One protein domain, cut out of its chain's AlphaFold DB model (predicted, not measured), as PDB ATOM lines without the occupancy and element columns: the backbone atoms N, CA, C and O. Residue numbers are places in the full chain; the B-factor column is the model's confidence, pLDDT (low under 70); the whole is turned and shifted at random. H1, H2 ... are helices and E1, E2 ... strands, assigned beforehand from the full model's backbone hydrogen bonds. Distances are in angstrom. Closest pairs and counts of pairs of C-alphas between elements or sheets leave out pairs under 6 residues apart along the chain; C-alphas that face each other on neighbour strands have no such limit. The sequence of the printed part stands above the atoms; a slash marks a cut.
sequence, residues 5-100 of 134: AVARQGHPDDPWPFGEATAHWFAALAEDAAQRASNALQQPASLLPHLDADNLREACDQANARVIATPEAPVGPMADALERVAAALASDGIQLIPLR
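What this domain is: This is residues 5 to 100 of the 134 residues of an uncharacterized protein of Ectothiorhodospira haloalkaliphila (UniProt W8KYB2). Two small parallel strand pairs, E1 with E2 and E3 with E4, form two separate sheets, each with a helix packed on it. The long helix H1 packs on E1 and E2 with residues 26 to 39, H2 covers the opposite side of that pair, and H3 packs mainly on E4 of the other pair; H2 and H3 join the two halves. The printed part has 96 residues, with three named helices and four named strands in the order E1 H1 E2 H2 E3 H3 E4, of the mixed class of helices and strands. It is compact, with a radius of gyration of the C-alphas of 13.0 A, and rounded, spanning 37 by 30 by 24 A.

How they stand to each other: E3, residues 67 to 71, and E4, residues 95 to 99, are parallel neighbours at 27 degrees, with N 68 and O 95 2.8 A apart and N 99 and O 70 2.7 A apart, within hydrogen-bond range. H3, residues 77 to 90, comes closest to E4 at the C-alphas of Ala 86 and Leu 96, 5.5 A apart. E3, H3 and E4 form a strand-helix-strand unit, two parallel strands with a helix between them in the chain, with a right-handed crossover. With residues 85 to 89 alone, H3 touches H2, residues 53 to 63; their closest C-alphas, Val 85 and Ala 53, are 5.2 A apart, and they run the same way at a steep tilt of 62 degrees. E1, residues 5 to 7, and E2, residues 45 to 48, are parallel neighbours at 31 degrees, with N 48 and O 6 2.8 A apart, within hydrogen-bond range. The closest C-alphas of E2 and H2 are those of Leu 48 and Asn 55, 6.3 A apart. H1, residues 20 to 41, comes closest to E1 at the C-alphas of Ala 34 and Val 6, 6.0 A apart. E1, H1 and E2 form a second such unit, also right-handed. H1 is apart from H2, E3, H3 and E4. In H1, H2 and H3 every O i to N i+4 pair is within hydrogen-bond range.

Where its parts are: E1 begins at C-alpha 5, (4.640, 26.910, -29.843). H1, 31.2 A long, begins at C-alpha 20, (-0.185, 14.202, -48.052). E2 measures 9.8 A, H2 15.1 A, E3 13.4 A and H3 19.9 A. E4, 12.6 A long, ends at C-alpha 99, (19.115, 30.236, -32.471).

The domain as a whole: The C-alphas farthest apart, those of Ala 21 and Gly 93, are 36.9 A apart. The printed part has no cut. The link from E1 to H1, residues 8 to 19, is long; the other five are tight. The mean pLDDT of the printed part is 94.5, and no printed residue is under 70.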
ATOM      1  N   ALA A   5       5.562  27.063 -28.730       97.06
ATOM      2  CA  ALA A   5       4.640  26.910 -29.843       97.06
ATOM      3  C   ALA A   5       5.295  26.020 -30.901       97.06
ATOM      4  O   ALA A   5       6.462  26.217 -31.241       97.06
ATOM      5  N   VAL A   6       4.559  25.031 -31.404       97.12
ATOM      6  CA  VAL A   6       5.036  24.114 -32.447       97.12
ATOM      7  C   VAL A   6       4.047  24.117 -33.601       97.12
ATOM      8  O   VAL A   6       2.886  23.749 -33.429       97.12
ATOM      9  N   ALA A   7       4.498  24.527 -34.784       95.00
ATOM     10  CA  ALA A   7       3.678  24.513 -35.989       95.00
ATOM     11  C   ALA A   7       3.615  23.109 -36.604       95.00
ATOM     12  O   ALA A   7       4.636  22.435 -36.751       95.00
ATOM     13  N   ARG A   8       2.410  22.668 -36.982       93.31
ATOM     14  CA  ARG A   8       2.178  21.380 -37.658       93.31
ATOM     15  C   ARG A   8       2.582  21.398 -39.130       93.31
ATOM     16  O   ARG A   8       2.834  20.341 -39.704       93.31
ATOM     17  N   GLN A   9       2.614  22.577 -39.737       91.38
ATOM     18  CA  GLN A   9       2.950  22.788 -41.142       91.38
ATOM     19  C   GLN A   9       3.826  24.032 -41.301       91.38
ATOM     20  O   GLN A   9       3.962  24.827 -40.368       91.38
ATOM     21  N   GLY A  10       4.428  24.187 -42.483       92.06
ATOM     22  CA  GLY A  10       5.137  25.408 -42.856       92.06
ATOM     23  C   GLY A  10       4.196  26.601 -43.028       92.06
ATOM     24  O   GLY A  10       3.046  26.592 -42.577       92.06
ATOM     25  N   HIS A  11       4.702  27.645 -43.677       93.94
ATOM     26  CA  HIS A  11       3.892  28.808 -44.019       93.94
ATOM     27  C   HIS A  11       2.801  28.428 -45.039       93.94
ATOM     28  O   HIS A  11       3.089  27.636 -45.932       93.94
ATOM     29  N   PRO A  12       1.575  28.984 -44.970       91.38
ATOM     30  CA  PRO A  12       0.488  28.638 -45.897       91.38
ATOM     31  C   PRO A  12       0.809  28.871 -47.382       91.38
ATOM     32  O   PRO A  12       0.316  28.146 -48.243       91.38
ATOM     33  N   ASP A  13       1.648  29.869 -47.675       90.69
ATOM     34  CA  ASP A  13       2.102  30.172 -49.041       90.69
ATOM     35  C   ASP A  13       3.211  29.232 -49.543       90.69
ATOM     36  O   ASP A  13       3.555  29.267 -50.725       90.69
ATOM     37  N   ASP A  14       3.769  28.391 -48.667       86.25
ATOM     38  CA  ASP A  14       4.832  27.458 -49.005       86.25
ATOM     39  C   ASP A  14       4.303  26.015 -48.979       86.25
ATOM     40  O   ASP A  14       3.770  25.554 -47.972       86.25
ATOM     41  N   PRO A  15       4.493  25.229 -50.052       79.19
ATOM     42  CA  PRO A  15       3.981  23.856 -50.155       79.19
ATOM     43  C   PRO A  15       4.701  22.831 -49.248       79.19
ATOM     44  O   PRO A  15       4.668  21.631 -49.523       79.19
ATOM     45  N   TRP A  16       5.387  23.277 -48.191       86.88
ATOM     46  CA  TRP A  16       6.151  22.432 -47.279       86.88
ATOM     47  C   TRP A  16       5.360  22.126 -45.991       86.88
ATOM     48  O   TRP A  16       4.856  23.045 -45.345       86.88
ATOM     49  N   PRO A  17       5.308  20.864 -45.532       88.62
ATOM     50  CA  PRO A  17       5.924  19.676 -46.123       88.62
ATOM     51  C   PRO A  17       5.207  19.192 -47.395       88.62
ATOM     52  O   PRO A  17       3.984  19.215 -47.489       88.62
ATOM     53  N   PHE A  18       5.978  18.696 -48.367       89.19
ATOM     54  CA  PHE A  18       5.444  18.300 -49.673       89.19
ATOM     55  C   PHE A  18       4.710  16.950 -49.622       89.19
ATOM     56  O   PHE A  18       5.310  15.912 -49.327       89.19
ATOM     57  N   GLY A  19       3.428  16.962 -49.997       90.50
ATOM     58  CA  GLY A  19       2.597  15.770 -50.173       90.50
ATOM     59  C   GLY A  19       1.868  15.301 -48.909       90.50
ATOM     60  O   GLY A  19       2.298  15.534 -47.781       90.50
ATOM     61  N   GLU A  20       0.753  14.598 -49.114       89.19
ATOM     62  CA  GLU A  20      -0.185  14.202 -48.052       89.19
ATOM     63  C   GLU A  20       0.448  13.288 -46.993       89.19
ATOM     64  O   GLU A  20       0.298  13.525 -45.795       89.19
ATOM     65  N   ALA A  21       1.214  12.279 -47.418       91.75
ATOM     66  CA  ALA A  21       1.878  11.354 -46.499       91.75
ATOM     67  C   ALA A  21       2.872  12.079 -45.573       91.75
ATOM     68  O   ALA A  21       2.922  11.806 -44.372       91.75
ATOM     69  N   THR A  22       3.631  13.034 -46.117       91.31
ATOM     70  CA  THR A  22       4.580  13.845 -45.347       91.31
ATOM     71  C   THR A  22       3.843  14.778 -44.392       91.31
ATOM     72  O   THR A  22       4.229  14.873 -43.232       91.31
ATOM     73  N   ALA A  23       2.759  15.418 -44.842       89.19
ATOM     74  CA  ALA A  23       1.934  16.283 -44.002       89.19
ATOM     75  C   ALA A  23       1.319  15.528 -42.812       89.19
ATOM     76  O   ALA A  23       1.347  16.026 -41.687       89.19
ATOM     77  N   HIS A  24       0.833  14.301 -43.030       90.50
ATOM     78  CA  HIS A  24       0.321  13.449 -41.956       90.50
ATOM     79  C   HIS A  24       1.408  13.113 -40.926       90.50
ATOM     80  O   HIS A  24       1.191  13.240 -39.721       90.50
ATOM     81  N   TRP A  25       2.601  12.735 -41.396       93.44
ATOM     82  CA  TRP A  25       3.729  12.453 -40.510       93.44
ATOM     83  C   TRP A  25       4.175  13.695 -39.726       93.44
ATOM     84  O   TRP A  25       4.433  13.606 -38.528       93.44
ATOM     85  N   PHE A  26       4.206  14.866 -40.368       92.69
ATOM     86  CA  PHE A  26       4.559  16.133 -39.725       92.69
ATOM     87  C   PHE A  26       3.586  16.543 -38.619       92.69
ATOM     88  O   PHE A  26       4.023  17.042 -37.584       92.69
ATOM     89  N   ALA A  27       2.287  16.292 -38.792       89.81
ATOM     90  CA  ALA A  27       1.304  16.569 -37.750       89.81
ATOM     91  C   ALA A  27       1.585  15.753 -36.474       89.81
ATOM     92  O   ALA A  27       1.583  16.314 -35.378       89.81
ATOM     93  N   ALA A  28       1.905  14.461 -36.620       94.25
ATOM     94  CA  ALA A  28       2.291  13.602 -35.500       94.25
ATOM     95  C   ALA A  28       3.664  13.983 -34.914       94.25
ATOM     96  O   ALA A  28       3.848  13.966 -33.696       94.25
ATOM     97  N   LEU A  29       4.625  14.371 -35.762       95.56
ATOM     98  CA  LEU A  29       5.927  14.879 -35.326       95.56
ATOM     99  C   LEU A  29       5.773  16.139 -34.462       95.56
ATOM    100  O   LEU A  29       6.439  16.255 -33.438       95.56
ATOM    101  N   ALA A  30       4.911  17.076 -34.860       95.94
ATOM    102  CA  ALA A  30       4.671  18.306 -34.112       95.94
ATOM    103  C   ALA A  30       4.086  18.022 -32.721       95.94
ATOM    104  O   ALA A  30       4.487  18.653 -31.745       95.94
ATOM    105  N   GLU A  31       3.191  17.037 -32.611       96.62
ATOM    106  CA  GLU A  31       2.633  16.581 -31.333       96.62
ATOM    107  C   GLU A  31       3.705  15.970 -30.417       96.62
ATOM    108  O   GLU A  31       3.823  16.374 -29.258       96.62
ATOM    109  N   ASP A  32       4.537  15.061 -30.937       97.81
ATOM    110  CA  ASP A  32       5.661  14.485 -30.181       97.81
ATOM    111  C   ASP A  32       6.667  15.569 -29.758       97.81
ATOM    112  O   ASP A  32       7.087  15.614 -28.597       97.81
ATOM    113  N   ALA A  33       7.003  16.498 -30.657       96.69
ATOM    114  CA  ALA A  33       7.912  17.603 -30.375       96.69
ATOM    115  C   ALA A  33       7.364  18.533 -29.282       96.69
ATOM    116  O   ALA A  33       8.095  18.860 -28.344       96.69
ATOM    117  N   ALA A  34       6.084  18.915 -29.351       97.25
ATOM    118  CA  ALA A  34       5.433  19.737 -28.334       97.25
ATOM    119  C   ALA A  34       5.431  19.040 -26.967       97.25
ATOM    120  O   ALA A  34       5.782  19.655 -25.957       97.25
ATOM    121  N   GLN A  35       5.116  17.742 -26.929       97.81
ATOM    122  CA  GLN A  35       5.115  16.965 -25.692       97.81
ATOM    123  C   GLN A  35       6.512  16.874 -25.069       97.81
ATOM    124  O   GLN A  35       6.673  17.071 -23.862       97.81
ATOM    125  N   ARG A  36       7.539  16.592 -25.878       97.56
ATOM    126  CA  ARG A  36       8.929  16.502 -25.407       97.56
ATOM    127  C   ARG A  36       9.469  17.848 -24.954       97.56
ATOM    128  O   ARG A  36      10.094  17.908 -23.901       97.56
ATOM    129  N   ALA A  37       9.217  18.911 -25.713       96.00
ATOM    130  CA  ALA A  37       9.651  20.257 -25.361       96.00
ATOM    131  C   ALA A  37       8.980  20.733 -24.067       96.00
ATOM    132  O   ALA A  37       9.665  21.234 -23.179       96.00
ATOM    133  N   SER A  38       7.670  20.499 -23.924       96.81
ATOM    134  CA  SER A  38       6.921  20.790 -22.696       96.81
ATOM    135  C   SER A  38       7.534  20.080 -21.487       96.81
ATOM    136  O   SER A  38       7.862  20.717 -20.485       96.81
ATOM    137  N   ASN A  39       7.804  18.777 -21.616       97.19
ATOM    138  CA  ASN A  39       8.417  17.987 -20.550       97.19
ATOM    139  C   ASN A  39       9.852  18.431 -20.230       97.19
ATOM    140  O   ASN A  39      10.238  18.468 -19.065       97.19
ATOM    141  N   ALA A  40      10.662  18.755 -21.235       96.56
ATOM    142  CA  ALA A  40      12.056  19.135 -21.027       96.56
ATOM    143  C   ALA A  40      12.195  20.537 -20.415       96.56
ATOM    144  O   ALA A  40      13.028  20.745 -19.537       96.56
ATOM    145  N   LEU A  41      11.379  21.491 -20.870       93.50
ATOM    146  CA  LEU A  41      11.472  22.898 -20.472       93.50
ATOM    147  C   LEU A  41      10.525  23.264 -19.325       93.50
ATOM    148  O   LEU A  41      10.618  24.372 -18.803       93.50
ATOM    149  N   GLN A  42       9.626  22.357 -18.930       95.12
ATOM    150  CA  GLN A  42       8.618  22.594 -17.892       95.12
ATOM    151  C   GLN A  42       7.777  23.847 -18.199       95.12
ATOM    152  O   GLN A  42       7.532  24.687 -17.330       95.12
ATOM    153  N   GLN A  43       7.373  24.001 -19.463       94.56
ATOM    154  CA  GLN A  43       6.549  25.106 -19.964       94.56
ATOM    155  C   GLN A  43       5.373  24.555 -20.777       94.56
ATOM    156  O   GLN A  43       5.520  23.520 -21.424       94.56
ATOM    157  N   PRO A  44       4.213  25.235 -20.786       93.62
ATOM    158  CA  PRO A  44       3.099  24.826 -21.631       93.62
ATOM    159  C   PRO A  44       3.490  24.905 -23.113       93.62
ATOM    160  O   PRO A  44       4.140  25.862 -23.540       93.62
ATOM    161  N   ALA A  45       3.068  23.903 -23.886       96.06
ATOM    162  CA  ALA A  45       3.238  23.868 -25.332       96.06
ATOM    163  C   ALA A  45       1.885  23.957 -26.044       96.06
ATOM    164  O   ALA A  45       0.943  23.254 -25.676       96.06
ATOM    165  N   SER A  46       1.805  24.796 -27.071       95.50
ATOM    166  CA  SER A  46       0.668  24.914 -27.979       95.50
ATOM    167  C   SER A  46       1.031  24.400 -29.371       95.50
ATOM    168  O   SER A  46       2.180  24.481 -29.816       95.50
ATOM    169  N   LEU A  47       0.036  23.844 -30.062       96.81
ATOM    170  CA  LEU A  47       0.164  23.428 -31.455       96.81
ATOM    171  C   LEU A  47      -0.458  24.491 -32.346       96.81
ATOM    172  O   LEU A  47      -1.639  24.803 -32.199       96.81
ATOM    173  N   LEU A  48       0.331  25.000 -33.284       96.00
ATOM    174  CA  LEU A  48      -0.129  25.929 -34.304       96.00
ATOM    175  C   LEU A  48      -0.472  25.148 -35.579       96.00
ATOM    176  O   LEU A  48       0.221  24.178 -35.908       96.00
ATOM    177  N   PRO A  49      -1.526  25.532 -36.314       93.12
ATOM    178  CA  PRO A  49      -1.867  24.876 -37.571       93.12
ATOM    179  C   PRO A  49      -0.777  25.090 -38.634       93.12
ATOM    180  O   PRO A  49      -0.362  24.125 -39.277       93.12
ATOM    181  N   HIS A  50      -0.256  26.314 -38.748       93.94
ATOM    182  CA  HIS A  50       0.764  26.715 -39.716       93.94
ATOM    183  C   HIS A  50       1.797  27.646 -39.065       93.94
ATOM    184  O   HIS A  50       1.562  28.203 -37.989       93.94
ATOM    185  N   LEU A  51       2.950  27.806 -39.719       95.06
ATOM    186  CA  LEU A  51       3.946  28.811 -39.356       95.06
ATOM    187  C   LEU A  51       3.597  30.137 -40.040       95.06
ATOM    188  O   LEU A  51       4.092  30.426 -41.125       95.06
ATOM    189  N   ASP A  52       2.747  30.939 -39.408       95.75
ATOM    190  CA  ASP A  52       2.374  32.272 -39.883       95.75
ATOM    191  C   ASP A  52       2.363  33.306 -38.748       95.75
ATOM    192  O   ASP A  52       2.478  32.981 -37.561       95.75
ATOM    193  N   ALA A  53       2.276  34.580 -39.131       96.69
ATOM    194  CA  ALA A  53       2.348  35.696 -38.198       96.69
ATOM    195  C   ALA A  53       1.136  35.767 -37.257       96.69
ATOM    196  O   ALA A  53       1.300  36.151 -36.103       96.69
ATOM    197  N   ASP A  54      -0.058  35.383 -37.710       96.69
ATOM    198  CA  ASP A  54      -1.279  35.504 -36.910       96.69
ATOM    199  C   ASP A  54      -1.283  34.496 -35.758       96.69
ATOM    200  O   ASP A  54      -1.466  34.879 -34.601       96.69
ATOM    201  N   ASN A  55      -0.964  33.233 -36.055       97.00
ATOM    202  CA  ASN A  55      -0.832  32.181 -35.052       97.00
ATOM    203  C   ASN A  55       0.289  32.487 -34.044       97.00
ATOM    204  O   ASN A  55       0.140  32.252 -32.843       97.00
ATOM    205  N   LEU A  56       1.419  33.036 -34.507       96.94
ATOM    206  CA  LEU A  56       2.524  33.402 -33.618       96.94
ATOM    207  C   LEU A  56       2.228  34.646 -32.775       96.94
ATOM    208  O   LEU A  56       2.667  34.705 -31.623       96.94
ATOM    209  N   ARG A  57       1.462  35.610 -33.296       96.75
ATOM    210  CA  ARG A  57       0.993  36.770 -32.527       96.75
ATOM    211  C   ARG A  57       0.074  36.325 -31.396       96.75
ATOM    212  O   ARG A  57       0.303  36.705 -30.251       96.75
ATOM    213  N   GLU A  58      -0.890  35.457 -31.695       96.25
ATOM    214  CA  GLU A  58      -1.786  34.899 -30.681       96.25
ATOM    215  C   GLU A  58      -1.004  34.145 -29.594       96.25
ATOM    216  O   GLU A  58      -1.212  34.381 -28.401       96.25
ATOM    217  N   ALA A  59      -0.045  33.299 -29.983       95.81
ATOM    218  CA  ALA A  59       0.811  32.592 -29.032       95.81
ATOM    219  C   ALA A  59       1.632  33.557 -28.153       95.81
ATOM    220  O   ALA A  59       1.774  33.338 -26.946       95.81
ATOM    221  N   CYS A  60       2.149  34.645 -28.730       96.06
ATOM    222  CA  CYS A  60       2.869  35.678 -27.986       96.06
ATOM    223  C   CYS A  60       1.970  36.410 -26.989       96.06
ATOM    224  O   CYS A  60       2.390  36.644 -25.856       96.06
ATOM    225  N   ASP A  61       0.742  36.751 -27.373       95.25
ATOM    226  CA  ASP A  61      -0.196  37.444 -26.491       95.25
ATOM    227  C   ASP A  61      -0.646  36.550 -25.331       95.25
ATOM    228  O   ASP A  61      -0.650  36.997 -24.182       95.25
ATOM    229  N   GLN A  62      -0.904  35.263 -25.586       93.69
ATOM    230  CA  GLN A  62      -1.193  34.277 -24.537       93.69
ATOM    231  C   GLN A  62      -0.024  34.118 -23.548       93.69
ATOM    232  O   GLN A  62      -0.241  33.965 -22.344       93.69
ATOM    233  N   ALA A  63       1.220  34.189 -24.032       93.56
ATOM    234  CA  ALA A  63       2.423  34.117 -23.201       93.56
ATOM    235  C   ALA A  63       2.820  35.469 -22.562       93.56
ATOM    236  O   ALA A  63       3.716  35.522 -21.711       93.56
ATOM    237  N   ASN A  64       2.173  36.574 -22.947       94.19
ATOM    238  CA  ASN A  64       2.631  37.934 -22.653       94.19
ATOM    239  C   ASN A  64       4.123  38.120 -23.013       94.19
ATOM    240  O   ASN A  64       4.946  38.531 -22.188       94.19
ATOM    241  N   ALA A  65       4.478  37.731 -24.239       95.31
ATOM    242  CA  ALA A  65       5.831  37.751 -24.777       95.31
ATOM    243  C   ALA A  65       5.936  38.670 -26.005       95.31
ATOM    244  O   ALA A  65       4.960  38.933 -26.710       95.31
ATOM    245  N   ARG A  66       7.149  39.172 -26.255       97.12
ATOM    246  CA  ARG A  66       7.501  39.976 -27.443       97.12
ATOM    247  C   ARG A  66       8.756  39.473 -28.151       97.12
ATOM    248  O   ARG A  66       9.251  40.115 -29.067       97.12
ATOM    249  N   VAL A  67       9.280  38.332 -27.714       97.81
ATOM    250  CA  VAL A  67      10.454  37.697 -28.307       97.81
ATOM    251  C   VAL A  67      10.134  36.230 -28.531       97.81
ATOM    252  O   VAL A  67       9.758  35.527 -27.595       97.81
ATOM    253  N   ILE A  68      10.310  35.783 -29.766       97.75
ATOM    254  CA  ILE A  68      10.231  34.390 -30.183       97.75
ATOM    255  C   ILE A  68      11.658  33.936 -30.447       97.75
ATOM    256  O   ILE A  68      12.341  34.512 -31.287       97.75
ATOM    257  N   ALA A  69      12.111  32.903 -29.746       96.62
ATOM    258  CA  ALA A  69      13.368  32.240 -30.058       96.62
ATOM    259  C   ALA A  69      13.062  30.915 -30.761       96.62
ATOM    260  O   ALA A  69      12.263  30.122 -30.262       96.62
ATOM    261  N   THR A  70      13.675  30.679 -31.917       96.25
ATOM    262  CA  THR A  70      13.413  29.497 -32.751       96.25
ATOM    263  C   THR A  70      14.722  28.922 -33.282       96.25
ATOM    264  O   THR A  70      15.644  29.700 -33.522       96.25
ATOM    265  N   PRO A  71      14.863  27.598 -33.473       94.62
ATOM    266  CA  PRO A  71      16.018  27.045 -34.170       94.62
ATOM    267  C   PRO A  71      16.218  27.704 -35.537       94.62
ATOM    268  O   PRO A  71      15.257  27.936 -36.271       94.62
ATOM    269  N   GLU A  72      17.467  27.992 -35.890       95.12
ATOM    270  CA  GLU A  72      17.780  28.536 -37.208       95.12
ATOM    271  C   GLU A  72      17.509  27.504 -38.311       95.12
ATOM    272  O   GLU A  72      18.027  26.385 -38.281       95.12
ATOM    273  N   ALA A  73      16.722  27.903 -39.312       94.12
ATOM    274  CA  ALA A  73      16.634  27.198 -40.579       94.12
ATOM    275  C   ALA A  73      17.629  27.847 -41.558       94.12
ATOM    276  O   ALA A  73      17.406  28.987 -41.955       94.12
ATOM    277  N   PRO A  74      18.727  27.169 -41.942       90.31
ATOM    278  CA  PRO A  74      19.782  27.807 -42.728       90.31
ATOM    279  C   PRO A  74      19.359  28.151 -44.160       90.31
ATOM    280  O   PRO A  74      19.814  29.152 -44.702       90.31
ATOM    281  N   VAL A  75      18.531  27.311 -44.793       91.25
ATOM    282  CA  VAL A  75      18.070  27.465 -46.184       91.25
ATOM    283  C   VAL A  75      16.735  26.745 -46.413       91.25
ATOM    284  O   VAL A  75      16.359  25.853 -45.647       91.25
ATOM    285  N   GLY A  76      16.069  27.062 -47.527       92.81
ATOM    286  CA  GLY A  76      14.876  26.365 -48.019       92.81
ATOM    287  C   GLY A  76      13.560  26.952 -47.494       92.81
ATOM    288  O   GLY A  76      13.586  27.970 -46.807       92.81
ATOM    289  N   PRO A  77      12.413  26.287 -47.748       92.81
ATOM    290  CA  PRO A  77      11.086  26.859 -47.485       92.81
ATOM    291  C   PRO A  77      10.868  27.306 -46.036       92.81
ATOM    292  O   PRO A  77      10.155  28.263 -45.774       92.81
ATOM    293  N   MET A  78      11.504  26.630 -45.075       93.06
ATOM    294  CA  MET A  78      11.428  27.020 -43.667       93.06
ATOM    295  C   MET A  78      12.190  28.321 -43.373       93.06
ATOM    296  O   MET A  78      11.728  29.123 -42.569       93.06
ATOM    297  N   ALA A  79      13.342  28.538 -44.014       95.00
ATOM    298  CA  ALA A  79      14.095  29.782 -43.873       95.00
ATOM    299  C   ALA A  79      13.303  30.954 -44.470       95.00
ATOM    300  O   ALA A  79      13.104  31.962 -43.794       95.00
ATOM    301  N   ASP A  80      12.761  30.761 -45.677       95.38
ATOM    302  CA  ASP A  80      11.942  31.757 -46.378       95.38
ATOM    303  C   ASP A  80      10.676  32.110 -45.568       95.38
ATOM    304  O   ASP A  80      10.331  33.283 -45.399       95.38
ATOM    305  N   ALA A  81      10.010  31.100 -44.997       95.31
ATOM    306  CA  ALA A  81       8.866  31.271 -44.107       95.31
ATOM    307  C   ALA A  81       9.211  32.075 -42.845       95.31
ATOM    308  O   ALA A  81       8.485  33.001 -42.482       95.31
ATOM    309  N   LEU A  82      10.317  31.744 -42.170       96.38
ATOM    310  CA  LEU A  82      10.743  32.444 -40.957       96.38
ATOM    311  C   LEU A  82      11.106  33.905 -41.236       96.38
ATOM    312  O   LEU A  82      10.744  34.767 -40.438       96.38
ATOM    313  N   GLU A  83      11.764  34.201 -42.359       96.19
ATOM    314  CA  GLU A  83      12.066  35.577 -42.770       96.19
ATOM    315  C   GLU A  83      10.781  36.375 -43.028       96.19
ATOM    316  O   GLU A  83      10.606  37.476 -42.496       96.19
ATOM    317  N   ARG A  84       9.838  35.788 -43.777       95.62
ATOM    318  CA  ARG A  84       8.533  36.398 -44.064       95.62
ATOM    319  C   ARG A  84       7.762  36.709 -42.784       95.62
ATOM    320  O   ARG A  84       7.243  37.816 -42.624       95.62
ATOM    321  N   VAL A  85       7.695  35.750 -41.865       96.69
ATOM    322  CA  VAL A  85       6.970  35.919 -40.604       96.69
ATOM    323  C   VAL A  85       7.679  36.904 -39.677       96.69
ATOM    324  O   VAL A  85       7.012  37.735 -39.063       96.69
ATOM    325  N   ALA A  86       9.013  36.888 -39.615       97.25
ATOM    326  CA  ALA A  86       9.778  37.869 -38.848       97.25
ATOM    327  C   ALA A  86       9.500  39.302 -39.330       97.25
ATOM    328  O   ALA A  86       9.266  40.188 -38.509       97.25
ATOM    329  N   ALA A  87       9.460  39.523 -40.649       96.38
ATOM    330  CA  ALA A  87       9.127  40.823 -41.224       96.38
ATOM    331  C   ALA A  87       7.703  41.281 -40.857       96.38
ATOM    332  O   ALA A  87       7.503  42.448 -40.520       96.38
ATOM    333  N   ALA A  88       6.724  40.370 -40.874       96.31
ATOM    334  CA  ALA A  88       5.348  40.683 -40.486       96.31
ATOM    335  C   ALA A  88       5.232  41.031 -38.990       96.31
ATOM    336  O   ALA A  88       4.662  42.062 -38.631       96.31
ATOM    337  N   LEU A  89       5.832  40.216 -38.119       97.50
ATOM    338  CA  LEU A  89       5.785  40.376 -36.662       97.50
ATOM    339  C   LEU A  89       6.549  41.609 -36.155       97.50
ATOM    340  O   LEU A  89       6.174  42.191 -35.135       97.50
ATOM    341  N   ALA A  90       7.584  42.048 -36.877       96.56
ATOM    342  CA  ALA A  90       8.344  43.244 -36.525       96.56
ATOM    343  C   ALA A  90       7.462  44.503 -36.476       96.56
ATOM    344  O   ALA A  90       7.693  45.380 -35.641       96.56
ATOM    345  N   SER A  91       6.425  44.578 -37.322       91.88
ATOM    346  CA  SER A  91       5.470  45.694 -37.314       91.88
ATOM    347  C   SER A  91       4.631  45.766 -36.027       91.88
ATOM    348  O   SER A  91       4.217  46.855 -35.630       91.88
ATOM    349  N   ASP A  92       4.490  44.640 -35.321       93.81
ATOM    350  CA  ASP A  92       3.775  44.508 -34.047       93.81
ATOM    351  C   ASP A  92       4.708  44.590 -32.821       93.81
ATOM    352  O   ASP A  92       4.289  44.371 -31.681       93.81
ATOM    353  N   GLY A  93       5.996  44.880 -33.034       96.75
ATOM    354  CA  GLY A  93       7.003  44.909 -31.972       96.75
ATOM    355  C   GLY A  93       7.349  43.526 -31.408       96.75
ATOM    356  O   GLY A  93       7.839  43.438 -30.280       96.75
ATOM    357  N   ILE A  94       7.089  42.452 -32.161       98.25
ATOM    358  CA  ILE A  94       7.479  41.084 -31.808       98.25
ATOM    359  C   ILE A  94       8.756  40.731 -32.573       98.25
ATOM    360  O   ILE A  94       8.792  40.740 -33.801       98.25
ATOM    361  N   GLN A  95       9.818  40.403 -31.842       98.12
ATOM    362  CA  GLN A  95      11.106  40.027 -32.416       98.12
ATOM    363  C   GLN A  95      11.218  38.509 -32.555       98.12
ATOM    364  O   GLN A  95      11.044  37.786 -31.576       98.12
ATOM    365  N   LEU A  96      11.590  38.025 -33.739       98.06
ATOM    366  CA  LEU A  96      11.949  36.625 -33.968       98.06
ATOM    367  C   LEU A  96      13.476  36.494 -34.018       98.06
ATOM    368  O   LEU A  96      14.138  37.160 -34.808       98.06
ATOM    369  N   ILE A  97      14.036  35.654 -33.147       97.50
ATOM    370  CA  ILE A  97      15.473  35.407 -33.010       97.50
ATOM    371  C   ILE A  97      15.775  33.968 -33.450       97.50
ATOM    372  O   ILE A  97      15.328  33.029 -32.779       97.50
ATOM    373  N   PRO A  98      16.552  33.768 -34.527       96.19
ATOM    374  CA  PRO A  98      17.085  32.455 -34.855       96.19
ATOM    375  C   PRO A  98      18.191  32.068 -33.860       96.19
ATOM    376  O   PRO A  98      19.097  32.849 -33.572       96.19
ATOM    377  N   LEU A  99      18.118  30.847 -33.338       95.81
ATOM    378  CA  LEU A  99      19.115  30.236 -32.471       95.81
ATOM    379  C   LEU A  99      19.926  29.224 -33.278       95.81
ATOM    380  O   LEU A  99      19.434  28.138 -33.607       95.81
ATOM    381  N   ARG A 100      21.177  29.577 -33.575       93.81
ATOM    382  CA  ARG A 100      22.148  28.654 -34.162       93.81
ATOM    383  C   ARG A 100      22.681  27.721 -33.084       93.81
ATOM    384  O   ARG A 100      22.957  28.143 -31.964       93.81
TER     385      ARG A 100